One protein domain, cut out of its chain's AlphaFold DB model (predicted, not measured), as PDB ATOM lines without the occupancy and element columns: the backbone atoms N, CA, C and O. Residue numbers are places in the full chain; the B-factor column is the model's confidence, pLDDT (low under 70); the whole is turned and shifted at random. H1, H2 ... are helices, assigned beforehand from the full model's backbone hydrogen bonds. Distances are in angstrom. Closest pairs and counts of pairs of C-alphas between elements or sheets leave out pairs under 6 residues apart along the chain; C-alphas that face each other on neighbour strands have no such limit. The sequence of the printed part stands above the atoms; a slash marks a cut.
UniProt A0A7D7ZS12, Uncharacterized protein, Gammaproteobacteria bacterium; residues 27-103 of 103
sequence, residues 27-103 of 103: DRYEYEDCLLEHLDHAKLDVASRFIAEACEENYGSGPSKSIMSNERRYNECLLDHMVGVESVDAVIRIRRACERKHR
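This is residues 27 to 103 of the 103 residues of an uncharacterized protein of Gammaproteobacteria bacterium (UniProt A0A7D7ZS12). Four helices run back and forth in a flat up-and-down bundle, a zigzag in which each helix folds back along the one before it. H2 and H3 pack together in the middle, H1 covers H2 at one edge, and H4 packs along H3 at the opposite edge, with one end also reaching H2. The printed part has 77 residues, with four named helices in the order H1, H2, H3, H4 and no named strand; the class is all helix. The whole is compact, with a radius of gyration of the C-alphas of 12.0 A, and its outline is flat, spanning 34 by 27 by 14 A.

Begin with H2, residues 45 to 59, the hub, which touches three other helices. Look from its last residues to H1, residues 27 to 39: the two touch, with their closest C-alphas, those of Tyr 31 and Tyr 59, 4.9 A apart. This helical hairpin has a shallow tilt of 26 degrees, opposite ways. Now look from H2 to H3, residues 69 to 82; they touch, with Ala 54 and Asn 75 having the closest C-alphas, 4.8 A apart. They too form a hairpin, opposite ways at a shallow tilt of 34 degrees, only just short of steep. Beyond H3, find H4, residues 88 to 102, which touches H3; the closest C-alphas, those of Tyr 74 and His 102, are 5.3 A apart. H3 and H4 are a hairpin at a shallow tilt of 27 degrees, opposite ways. H2 and H4 touch only at their ends, through residues 46 to 47 and 88 to 91; the closest C-alphas, those of Ala 47 and Val 91, are 6.2 A apart. H1 and H3 are close but not clearly touching, with the C-alphas of His 38 and Leu 79 closest at 6.5 A, while H1 and H4 are apart. In H1, H2 and H4 every backbone O i to N i+4 pair is within hydrogen-bond range; in H3, 9 of 10 are.

Find C-alpha 45 at (163.327, 122.400, 98.208); from there H2 runs 20.6 A to C-alpha 59. H1 begins at C-alpha 27, (156.963, 128.950, 75.383), and runs 18.1 A to C-alpha 39. H3 measures 20.1 A from C-alpha 69 to C-alpha 82. H4 runs 21.2 A from C-alpha 88 to C-alpha 102, at (146.406, 138.724, 94.458).

The two C-alphas farthest apart, those of Pro 63 and Ser 87, are 34.4 A from each other. The printed part has no cut and ends at residue 103, the chain's last. The links H1 to H2 and H3 to H4 are tight, and H2 to H3 is short. Mean pLDDT of the printed part is 90.5; look for values under 70 at residue 27 and residues 61 to 67.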
ATOM      1  N   ASP A  27     157.463 129.203  74.023       63.34
ATOM      2  CA  ASP A  27     156.963 128.950  75.383       63.34
ATOM      3  C   ASP A  27     157.912 128.055  76.199       63.34
ATOM      4  O   ASP A  27     158.142 128.289  77.379       63.34
ATOM      5  N   ARG A  28     158.540 127.061  75.555       70.62
ATOM      6  CA  ARG A  28     159.550 126.220  76.216       70.62
ATOM      7  C   ARG A  28     160.785 127.001  76.643       70.62
ATOM      8  O   ARG A  28     161.286 126.746  77.729       70.62
ATOM      9  N   TYR A  29     161.244 127.942  75.820       83.81
ATOM     10  CA  TYR A  29     162.376 128.787  76.196       83.81
ATOM     11  C   TYR A  29     162.018 129.711  77.364       83.81
ATOM     12  O   TYR A  29     162.786 129.789  78.308       83.81
ATOM     13  N   GLU A  30     160.830 130.327  77.364       88.25
ATOM     14  CA  GLU A  30     160.395 131.195  78.474       88.25
ATOM     15  C   GLU A  30     160.265 130.429  79.802       88.25
ATOM     16  O   GLU A  30     160.625 130.946  80.859       88.25
ATOM     17  N   TYR A  31     159.793 129.180  79.756       91.25
ATOM     18  CA  TYR A  31     159.762 128.303  80.924       91.25
ATOM     19  C   TYR A  31     161.168 127.968  81.442       91.25
ATOM     20  O   TYR A  31     161.435 128.117  82.635       91.25
ATOM     21  N   GLU A  32     162.067 127.526  80.557       92.56
ATOM     22  CA  GLU A  32     163.449 127.194  80.922       92.56
ATOM     23  C   GLU A  32     164.194 128.419  81.473       92.56
ATOM     24  O   GLU A  32     164.857 128.314  82.507       92.56
ATOM     25  N   ASP A  33     164.017 129.587  80.853       94.12
ATOM     26  CA  ASP A  33     164.587 130.857  81.307       94.12
ATOM     27  C   ASP A  33     164.072 131.225  82.709       94.12
ATOM     28  O   ASP A  33     164.869 131.568  83.583       94.12
ATOM     29  N   CYS A  34     162.765 131.072  82.969       94.62
ATOM     30  CA  CYS A  34     162.173 131.321  84.288       94.62
ATOM     31  C   CYS A  34     162.789 130.432  85.376       94.62
ATOM     32  O   CYS A  34     163.116 130.918  86.465       94.62
ATOM     33  N   LEU A  35     162.967 129.135  85.086       95.31
ATOM     34  CA  LEU A  35     163.595 128.201  86.018       95.31
ATOM     35  C   LEU A  35     165.041 128.595  86.308       95.31
ATOM     36  O   LEU A  35     165.435 128.619  87.472       95.31
ATOM     37  N   LEU A  36     165.826 128.900  85.272       95.38
ATOM     38  CA  LEU A  36     167.228 129.283  85.430       95.38
ATOM     39  C   LEU A  36     167.372 130.579  86.234       95.38
ATOM     40  O   LEU A  36     168.229 130.653  87.107       95.38
ATOM     41  N   GLU A  37     166.511 131.565  85.991       95.00
ATOM     42  CA  GLU A  37     166.531 132.846  86.702       95.00
ATOM     43  C   GLU A  37     166.249 132.691  88.204       95.00
ATOM     44  O   GLU A  37     166.923 133.307  89.030       95.00
ATOM     45  N   HIS A  38     165.279 131.852  88.582       95.44
ATOM     46  CA  HIS A  38     164.775 131.819  89.959       95.44
ATOM     47  C   HIS A  38     165.287 130.630  90.788       95.44
ATOM     48  O   HIS A  38     165.316 130.710  92.019       95.44
ATOM     49  N   LEU A  39     165.706 129.525  90.161       93.88
ATOM     50  CA  LEU A  39     166.212 128.352  90.885       93.88
ATOM     51  C   LEU A  39     167.724 128.366  91.135       93.88
ATOM     52  O   LEU A  39     168.157 127.656  92.041       93.88
ATOM     53  N   ASP A  40     168.518 129.178  90.424       88.62
ATOM     54  CA  ASP A  40     169.991 129.219  90.572       88.62
ATOM     55  C   ASP A  40     170.452 129.512  92.015       88.62
ATOM     56  O   ASP A  40     171.532 129.115  92.455       88.62
ATOM     57  N   HIS A  41     169.604 130.178  92.802       87.75
ATOM     58  CA  HIS A  41     169.878 130.518  94.200       87.75
ATOM     59  C   HIS A  41     168.854 129.938  95.180       87.75
ATOM     60  O   HIS A  41     168.736 130.410  96.316       87.75
ATOM     61  N   ALA A  42     168.086 128.930  94.773       89.38
ATOM     62  CA  ALA A  42     167.144 128.284  95.672       89.38
ATOM     63  C   ALA A  42     167.893 127.481  96.748       89.38
ATOM     64  O   ALA A  42     168.768 126.668  96.459       89.38
ATOM     65  N   LYS A  43     167.546 127.720  98.016       92.81
ATOM     66  CA  LYS A  43     168.219 127.109  99.176       92.81
ATOM     67  C   LYS A  43     167.358 126.104  99.936       92.81
ATOM     68  O   LYS A  43     167.838 125.462 100.867       92.81
ATOM     69  N   LEU A  44     166.085 125.988  99.566       96.06
ATOM     70  CA  LEU A  44     165.112 125.137 100.235       96.06
ATOM     71  C   LEU A  44     164.182 124.497  99.205       96.06
ATOM     72  O   LEU A  44     163.461 125.205  98.505       96.06
ATOM     73  N   ASP A  45     164.110 123.167  99.191       95.19
ATOM     74  CA  ASP A  45     163.327 122.400  98.208       95.19
ATOM     75  C   ASP A  45     161.850 122.806  98.148       95.19
ATOM     76  O   ASP A  45     161.224 122.805  97.090       95.19
ATOM     77  N   VAL A  46     161.274 123.180  99.294       95.69
ATOM     78  CA  VAL A  46     159.883 123.642  99.359       95.69
ATOM     79  C   VAL A  46     159.705 124.961  98.602       95.69
ATOM     80  O   VAL A  46     158.695 125.120  97.921       95.69
ATOM     81  N   ALA A  47     160.669 125.883  98.693       96.75
ATOM     82  CA  ALA A  47     160.663 127.126  97.922       96.75
ATOM     83  C   ALA A  47     160.869 126.831  96.429       96.75
ATOM     84  O   ALA A  47     160.099 127.320  95.606       96.75
ATOM     85  N   SER A  48     161.822 125.952  96.096       97.19
ATOM     86  CA  SER A  48     162.085 125.512  94.719       97.19
ATOM     87  C   SER A  48     160.836 124.942  94.047       97.19
ATOM     88  O   SER A  48     160.574 125.230  92.884       97.19
ATOM     89  N   ARG A  49     160.026 124.172  94.785       96.75
ATOM     90  CA  ARG A  49     158.767 123.630  94.261       96.75
ATOM     91  C   ARG A  49     157.769 124.728  93.902       96.75
ATOM     92  O   ARG A  49     157.173 124.649  92.836       96.75
ATOM     93  N   PHE A  50     157.602 125.738  94.756       96.94
ATOM     94  CA  PHE A  50     156.709 126.862  94.454       96.94
ATOM     95  C   PHE A  50     157.209 127.697  93.273       96.94
ATOM     96  O   PHE A  50     156.400 128.127  92.460       96.94
ATOM     97  N   ILE A  51     158.524 127.892  93.153       96.94
ATOM     98  CA  ILE A  51     159.136 128.569  92.000       96.94
ATOM     99  C   ILE A  51     158.851 127.790  90.710       96.94
ATOM    100  O   ILE A  51     158.372 128.366  89.737       96.94
ATOM    101  N   ALA A  52     159.092 126.476  90.707       95.81
ATOM    102  CA  ALA A  52     158.869 125.638  89.533       95.81
ATOM    103  C   ALA A  52     157.390 125.605  89.110       95.81
ATOM    104  O   ALA A  52     157.094 125.698  87.921       95.81
ATOM    105  N   GLU A  53     156.470 125.515  90.074       94.88
ATOM    106  CA  GLU A  53     155.023 125.569  89.830       94.88
ATOM    107  C   GLU A  53     154.607 126.928  89.245       94.88
ATOM    108  O   GLU A  53     153.918 126.967  88.231       94.88
ATOM    109  N   ALA A  54     155.114 128.038  89.794       95.00
ATOM    110  CA  ALA A  54     154.853 129.378  89.271       95.00
ATOM    111  C   ALA A  54     155.385 129.575  87.837       95.00
ATOM    112  O   ALA A  54     154.707 130.191  87.011       95.00
ATOM    113  N   CYS A  55     156.573 129.041  87.516       94.38
ATOM    114  CA  CYS A  55     157.115 129.066  86.155       94.38
ATOM    115  C   CYS A  55     156.277 128.221  85.185       94.38
ATOM    116  O   CYS A  55     155.996 128.672  84.075       94.38
ATOM    117  N   GLU A  56     155.860 127.018  85.593       91.69
ATOM    118  CA  GLU A  56     155.017 126.139  84.771       91.69
ATOM    119  C   GLU A  56     153.662 126.784  84.488       91.69
ATOM    120  O   GLU A  56     153.207 126.805  83.350       91.69
ATOM    121  N   GLU A  57     153.029 127.362  85.504       90.88
ATOM    122  CA  GLU A  57     151.760 128.050  85.327       90.88
ATOM    123  C   GLU A  57     151.918 129.242  84.370       90.88
ATOM    124  O   GLU A  57     151.185 129.343  83.384       90.88
ATOM    125  N   ASN A  58     152.899 130.120  84.597       90.38
ATOM    126  CA  ASN A  58     153.051 131.344  83.806       90.38
ATOM    127  C   ASN A  58     153.548 131.121  82.366       90.38
ATOM    128  O   ASN A  58     153.149 131.882  81.478       90.38
ATOM    129  N   TYR A  59     154.414 130.128  82.138       88.25
ATOM    130  CA  TYR A  59     155.168 129.971  80.884       88.25
ATOM    131  C   TYR A  59     155.111 128.558  80.281       88.25
ATOM    132  O   TYR A  59     155.577 128.348  79.161       88.25
ATOM    133  N   GLY A  60     154.531 127.582  80.983       81.00
ATOM    134  CA  GLY A  60     154.442 126.196  80.536       81.00
ATOM    135  C   GLY A  60     153.693 126.026  79.213       81.00
ATOM    136  O   GLY A  60     152.784 126.776  78.837       81.00
ATOM    137  N   SER A  61     154.076 124.988  78.471       67.19
ATOM    138  CA  SER A  61     153.483 124.659  77.171       67.19
ATOM    139  C   SER A  61     152.178 123.875  77.353       67.19
ATOM    140  O   SER A  61     152.144 122.660  77.168       67.19
ATOM    141  N   GLY A  62     151.092 124.562  77.714       63.69
ATOM    142  CA  GLY A  62     149.771 123.959  77.921       63.69
ATOM    143  C   GLY A  62     148.630 124.687  77.193       63.69
ATOM    144  O   GLY A  62     148.746 125.868  76.867       63.69
ATOM    145  N   PRO A  63     147.474 124.027  76.967       55.75
ATOM    146  CA  PRO A  63     146.285 124.652  76.368       55.75
ATOM    147  C   PRO A  63     145.667 125.762  77.242       55.75
ATOM    148  O   PRO A  63     144.747 126.452  76.809       55.75
ATOM    149  N   SER A  64     146.178 125.959  78.460       52.06
ATOM    150  CA  SER A  64     145.700 126.926  79.449       52.06
ATOM    151  C   SER A  64     146.459 128.254  79.385       52.06
ATOM    152  O   SER A  64     146.854 128.812  80.402       52.06
ATOM    153  N   LYS A  65     146.641 128.813  78.183       59.97
ATOM    154  CA  LYS A  65     147.318 130.113  78.005       59.97
ATOM    155  C   LYS A  65     146.488 131.327  78.448       59.97
ATOM    156  O   LYS A  65     146.863 132.467  78.194       59.97
ATOM    157  N   SER A  66     145.352 131.088  79.100       63.25
ATOM    158  CA  SER A  66     144.505 132.110  79.709       63.25
ATOM    159  C   SER A  66     144.597 132.023  81.229       63.25
ATOM    160  O   SER A  66     143.596 131.814  81.914       63.25
ATOM    161  N   ILE A  67     145.804 132.190  81.765       69.38
ATOM    162  CA  ILE A  67     145.951 132.505  83.180       69.38
ATOM    163  C   ILE A  67     145.234 133.824  83.456       69.38
ATOM    164  O   ILE A  67     145.412 134.821  82.750       69.38
ATOM    165  N   MET A  68     144.391 133.823  84.484       79.31
ATOM    166  CA  MET A  68     143.752 135.049  84.937       79.31
ATOM    167  C   MET A  68     144.831 136.033  85.410       79.31
ATOM    168  O   MET A  68     145.819 135.647  86.026       79.31
ATOM    169  N   SER A  69     144.654 137.328  85.138       84.75
ATOM    170  CA  SER A  69     145.672 138.344  85.472       84.75
ATOM    171  C   SER A  69     146.082 138.366  86.952       84.75
ATOM    172  O   SER A  69     147.193 138.768  87.284       84.75
ATOM    173  N   ASN A  70     145.187 137.947  87.842       88.56
ATOM    174  CA  ASN A  70     145.414 137.875  89.276       88.56
ATOM    175  C   ASN A  70     146.295 136.668  89.649       88.56
ATOM    176  O   ASN A  70     147.205 136.804  90.458       88.56
ATOM    177  N   GLU A  71     146.088 135.543  88.974       91.88
ATOM    178  CA  GLU A  71     146.890 134.330  89.094       91.88
ATOM    179  C   GLU A  71     148.329 134.556  88.615       91.88
ATOM    180  O   GLU A  71     149.287 134.285  89.334       91.88
ATOM    181  N   ARG A  72     148.488 135.230  87.469       92.06
ATOM    182  CA  ARG A  72     149.813 135.646  86.986       92.06
ATOM    183  C   ARG A  72     150.570 136.479  88.021       92.06
ATOM    184  O   ARG A  72     151.737 136.218  88.290       92.06
ATOM    185  N   ARG A  73     149.893 137.464  88.622       95.00
ATOM    186  CA  ARG A  73     150.481 138.341  89.650       95.00
ATOM    187  C   ARG A  73     150.816 137.592  90.937       95.00
ATOM    188  O   ARG A  73     151.787 137.938  91.602       95.00
ATOM    189  N   TYR A  74     150.010 136.599  91.307       96.62
ATOM    190  CA  TYR A  74     150.320 135.721  92.430       96.62
ATOM    191  C   TYR A  74     151.629 134.964  92.174       96.62
ATOM    192  O   TYR A  74     152.523 135.012  93.017       96.62
ATOM    193  N   ASN A  75     151.776 134.367  90.992       96.25
ATOM    194  CA  ASN A  75     152.981 133.643  90.596       96.25
ATOM    195  C   ASN A  75     154.212 134.554  90.499       96.25
ATOM    196  O   ASN A  75     155.256 134.212  91.044       96.25
ATOM    197  N   GLU A  76     154.084 135.745  89.907       95.69
ATOM    198  CA  GLU A  76     155.150 136.762  89.883       95.69
ATOM    199  C   GLU A  76     155.591 137.148  91.313       95.69
ATOM    200  O   GLU A  76     156.780 137.165  91.611       95.69
ATOM    201  N   CYS A  77     154.648 137.332  92.246       98.00
ATOM    202  CA  CYS A  77     154.965 137.600  93.654       98.00
ATOM    203  C   CYS A  77     155.741 136.456  94.331       98.00
ATOM    204  O   CYS A  77     156.599 136.710  95.178       98.00
ATOM    205  N   LEU A  78     155.437 135.194  94.001       97.56
ATOM    206  CA  LEU A  78     156.200 134.056  94.517       97.56
ATOM    207  C   LEU A  78     157.625 134.056  93.966       97.56
ATOM    208  O   LEU A  78     158.570 133.887  94.737       97.56
ATOM    209  N   LEU A  79     157.772 134.260  92.657       96.94
ATOM    210  CA  LEU A  79     159.062 134.288  91.970       96.94
ATOM    211  C   LEU A  79     159.981 135.372  92.560       96.94
ATOM    212  O   LEU A  79     161.107 135.063  92.940       96.94
ATOM    213  N   ASP A  80     159.460 136.576  92.803       96.56
ATOM    214  CA  ASP A  80     160.219 137.703  93.373       96.56
ATOM    215  C   ASP A  80     160.741 137.471  94.806       96.56
ATOM    216  O   ASP A  80     161.660 138.157  95.267       96.56
ATOM    217  N   HIS A  81     160.123 136.563  95.569       97.25
ATOM    218  CA  HIS A  81     160.330 136.484  97.020       97.25
ATOM    219  C   HIS A  81     160.756 135.113  97.548       97.25
ATOM    220  O   HIS A  81     161.210 135.029  98.688       97.25
ATOM    221  N   MET A  82     160.617 134.041  96.768       95.69
ATOM    222  CA  MET A  82     160.987 132.688  97.202       95.69
ATOM    223  C   MET A  82     162.481 132.384  97.024       95.69
ATOM    224  O   MET A  82     163.003 131.482  97.687       95.69
ATOM    225  N   VAL A  83     163.180 133.129  96.162       94.19
ATOM    226  CA  VAL A  83     164.607 132.920  95.885       94.19
ATOM    227  C   VAL A  83     165.432 133.128  97.155       94.19
ATOM    228  O   VAL A  83     165.281 134.116  97.871       94.19
ATOM    229  N   GLY A  84     166.312 132.173  97.461       94.06
ATOM    230  CA  GLY A  84     167.193 132.246  98.627       94.06
ATOM    231  C   GLY A  84     166.513 132.068  99.990       94.06
ATOM    232  O   GLY A  84     167.196 132.194 101.006       94.06
ATOM    233  N   VAL A  85     165.212 131.756 100.055       96.31
ATOM    234  CA  VAL A  85     164.527 131.480 101.327       96.31
ATOM    235  C   VAL A  85     165.016 130.153 101.914       96.31
ATOM    236  O   VAL A  85     164.954 129.114 101.268       96.31
ATOM    237  N   GLU A  86     165.459 130.179 103.172       96.00
ATOM    238  CA  GLU A  86     166.049 129.016 103.862       96.00
ATOM    239  C   GLU A  86     165.102 128.359 104.885       96.00
ATOM    240  O   GLU A  86     165.407 127.305 105.438       96.00
ATOM    241  N   SER A  87     163.937 128.960 105.161       97.19
ATOM    242  CA  SER A  87     163.006 128.503 106.204       97.19
ATOM    243  C   SER A  87     161.625 128.173 105.653       97.19
ATOM    244  O   SER A  87     160.999 128.985 104.971       97.19
ATOM    245  N   VAL A  88     161.095 127.009 106.039       97.44
ATOM    246  CA  VAL A  88     159.730 126.585 105.694       97.44
ATOM    247  C   VAL A  88     158.683 127.562 106.242       97.44
ATOM    248  O   VAL A  88     157.711 127.864 105.552       97.44
ATOM    249  N   ASP A  89     158.878 128.107 107.449       98.12
ATOM    250  CA  ASP A  89     157.953 129.103 108.015       98.12
ATOM    251  C   ASP A  89     157.936 130.388 107.173       98.12
ATOM    252  O   ASP A  89     156.868 130.929 106.881       98.12
ATOM    253  N   ALA A  90     159.107 130.837 106.707       97.94
ATOM    254  CA  ALA A  90     159.213 131.995 105.825       97.94
ATOM    255  C   ALA A  90     158.504 131.746 104.485       97.94
ATOM    256  O   ALA A  90     157.696 132.580 104.075       97.94
ATOM    257  N   VAL A  91     158.702 130.575 103.864       98.06
ATOM    258  CA  VAL A  91     157.975 130.167 102.645       98.06
ATOM    259  C   VAL A  91     156.462 130.245 102.853       98.06
ATOM    260  O   VAL A  91     155.751 130.846 102.049       98.06
ATOM    261  N   ILE A  92     155.947 129.688 103.954       98.12
ATOM    262  CA  ILE A  92     154.506 129.703 104.249       98.12
ATOM    263  C   ILE A  92     153.992 131.140 104.406       98.12
ATOM    264  O   ILE A  92     152.911 131.469 103.912       98.12
ATOM    265  N   ARG A  93     154.743 132.009 105.091       98.38
ATOM    266  CA  ARG A  93     154.359 133.414 105.284       98.38
ATOM    267  C   ARG A  93     154.357 134.198 103.979       98.38
ATOM    268  O   ARG A  93     153.393 134.926 103.746       98.38
ATOM    269  N   ILE A  94     155.389 134.031 103.151       98.25
ATOM    270  CA  ILE A  94     155.508 134.671 101.835       98.25
ATOM    271  C   ILE A  94     154.349 134.231 100.952       98.25
ATOM    272  O   ILE A  94     153.591 135.078 100.483       98.25
ATOM    273  N   ARG A  95     154.124 132.917 100.832       97.88
ATOM    274  CA  ARG A  95     153.005 132.367 100.064       97.88
ATOM    275  C   ARG A  95     151.676 132.988 100.490       97.88
ATOM    276  O   ARG A  95     150.964 133.543  99.661       97.88
ATOM    277  N   ARG A  96     151.365 132.969 101.791       98.31
ATOM    278  CA  ARG A  96     150.124 133.565 102.319       98.31
ATOM    279  C   ARG A  96     150.032 135.070 102.057       98.31
ATOM    280  O   ARG A  96     148.931 135.599 101.951       98.31
ATOM    281  N   ALA A  97     151.157 135.784 102.047       98.50
ATOM    282  CA  ALA A  97     151.181 137.211 101.746       98.50
ATOM    283  C   ALA A  97     150.870 137.480 100.267       98.50
ATOM    284  O   ALA A  97     150.047 138.350  99.989       98.50
ATOM    285  N   CYS A  98     151.453 136.700  99.352       98.06
ATOM    286  CA  CYS A  98     151.138 136.764  97.926       98.06
ATOM    287  C   CYS A  98     149.679 136.385  97.651       98.06
ATOM    288  O   CYS A  98     149.005 137.108  96.919       98.06
ATOM    289  N   GLU A  99     149.164 135.325  98.293       97.12
ATOM    290  CA  GLU A  99     147.750 134.928  98.206       97.12
ATOM    291  C   GLU A  99     146.848 136.113  98.565       97.12
ATOM    292  O   GLU A  99     146.116 136.589  97.711       97.12
ATOM    293  N   ARG A 100     146.987 136.702  99.763       97.62
ATOM    294  CA  ARG A 100     146.139 137.835 100.196       97.62
ATOM    295  C   ARG A 100     146.192 139.063  99.285       97.62
ATOM    296  O   ARG A 100     145.280 139.884  99.323       97.62
ATOM    297  N   LYS A 101     147.293 139.264  98.560       96.12
ATOM    298  CA  LYS A 101     147.490 140.440  97.707       96.12
ATOM    299  C   LYS A 101     146.852 140.260  96.326       96.12
ATOM    300  O   LYS A 101     146.517 141.260  95.688       96.12
ATOM    301  N   HIS A 102     146.710 139.019  95.860       95.25
ATOM    302  CA  HIS A 102     146.406 138.724  94.458       95.25
ATOM    303  C   HIS A 102     145.291 137.687  94.234       95.25
ATOM    304  O   HIS A 102     144.777 137.632  93.121       95.25
ATOM    305  N   ARG A 103     144.863 136.915  95.237       88.81
ATOM    306  CA  ARG A 103     143.740 135.962  95.176       88.81
ATOM    307  C   ARG A 103     142.706 136.283  96.256       88.81
ATOM    308  O   ARG A 103     141.514 136.342  95.887       88.81
TER     309      ARG A 103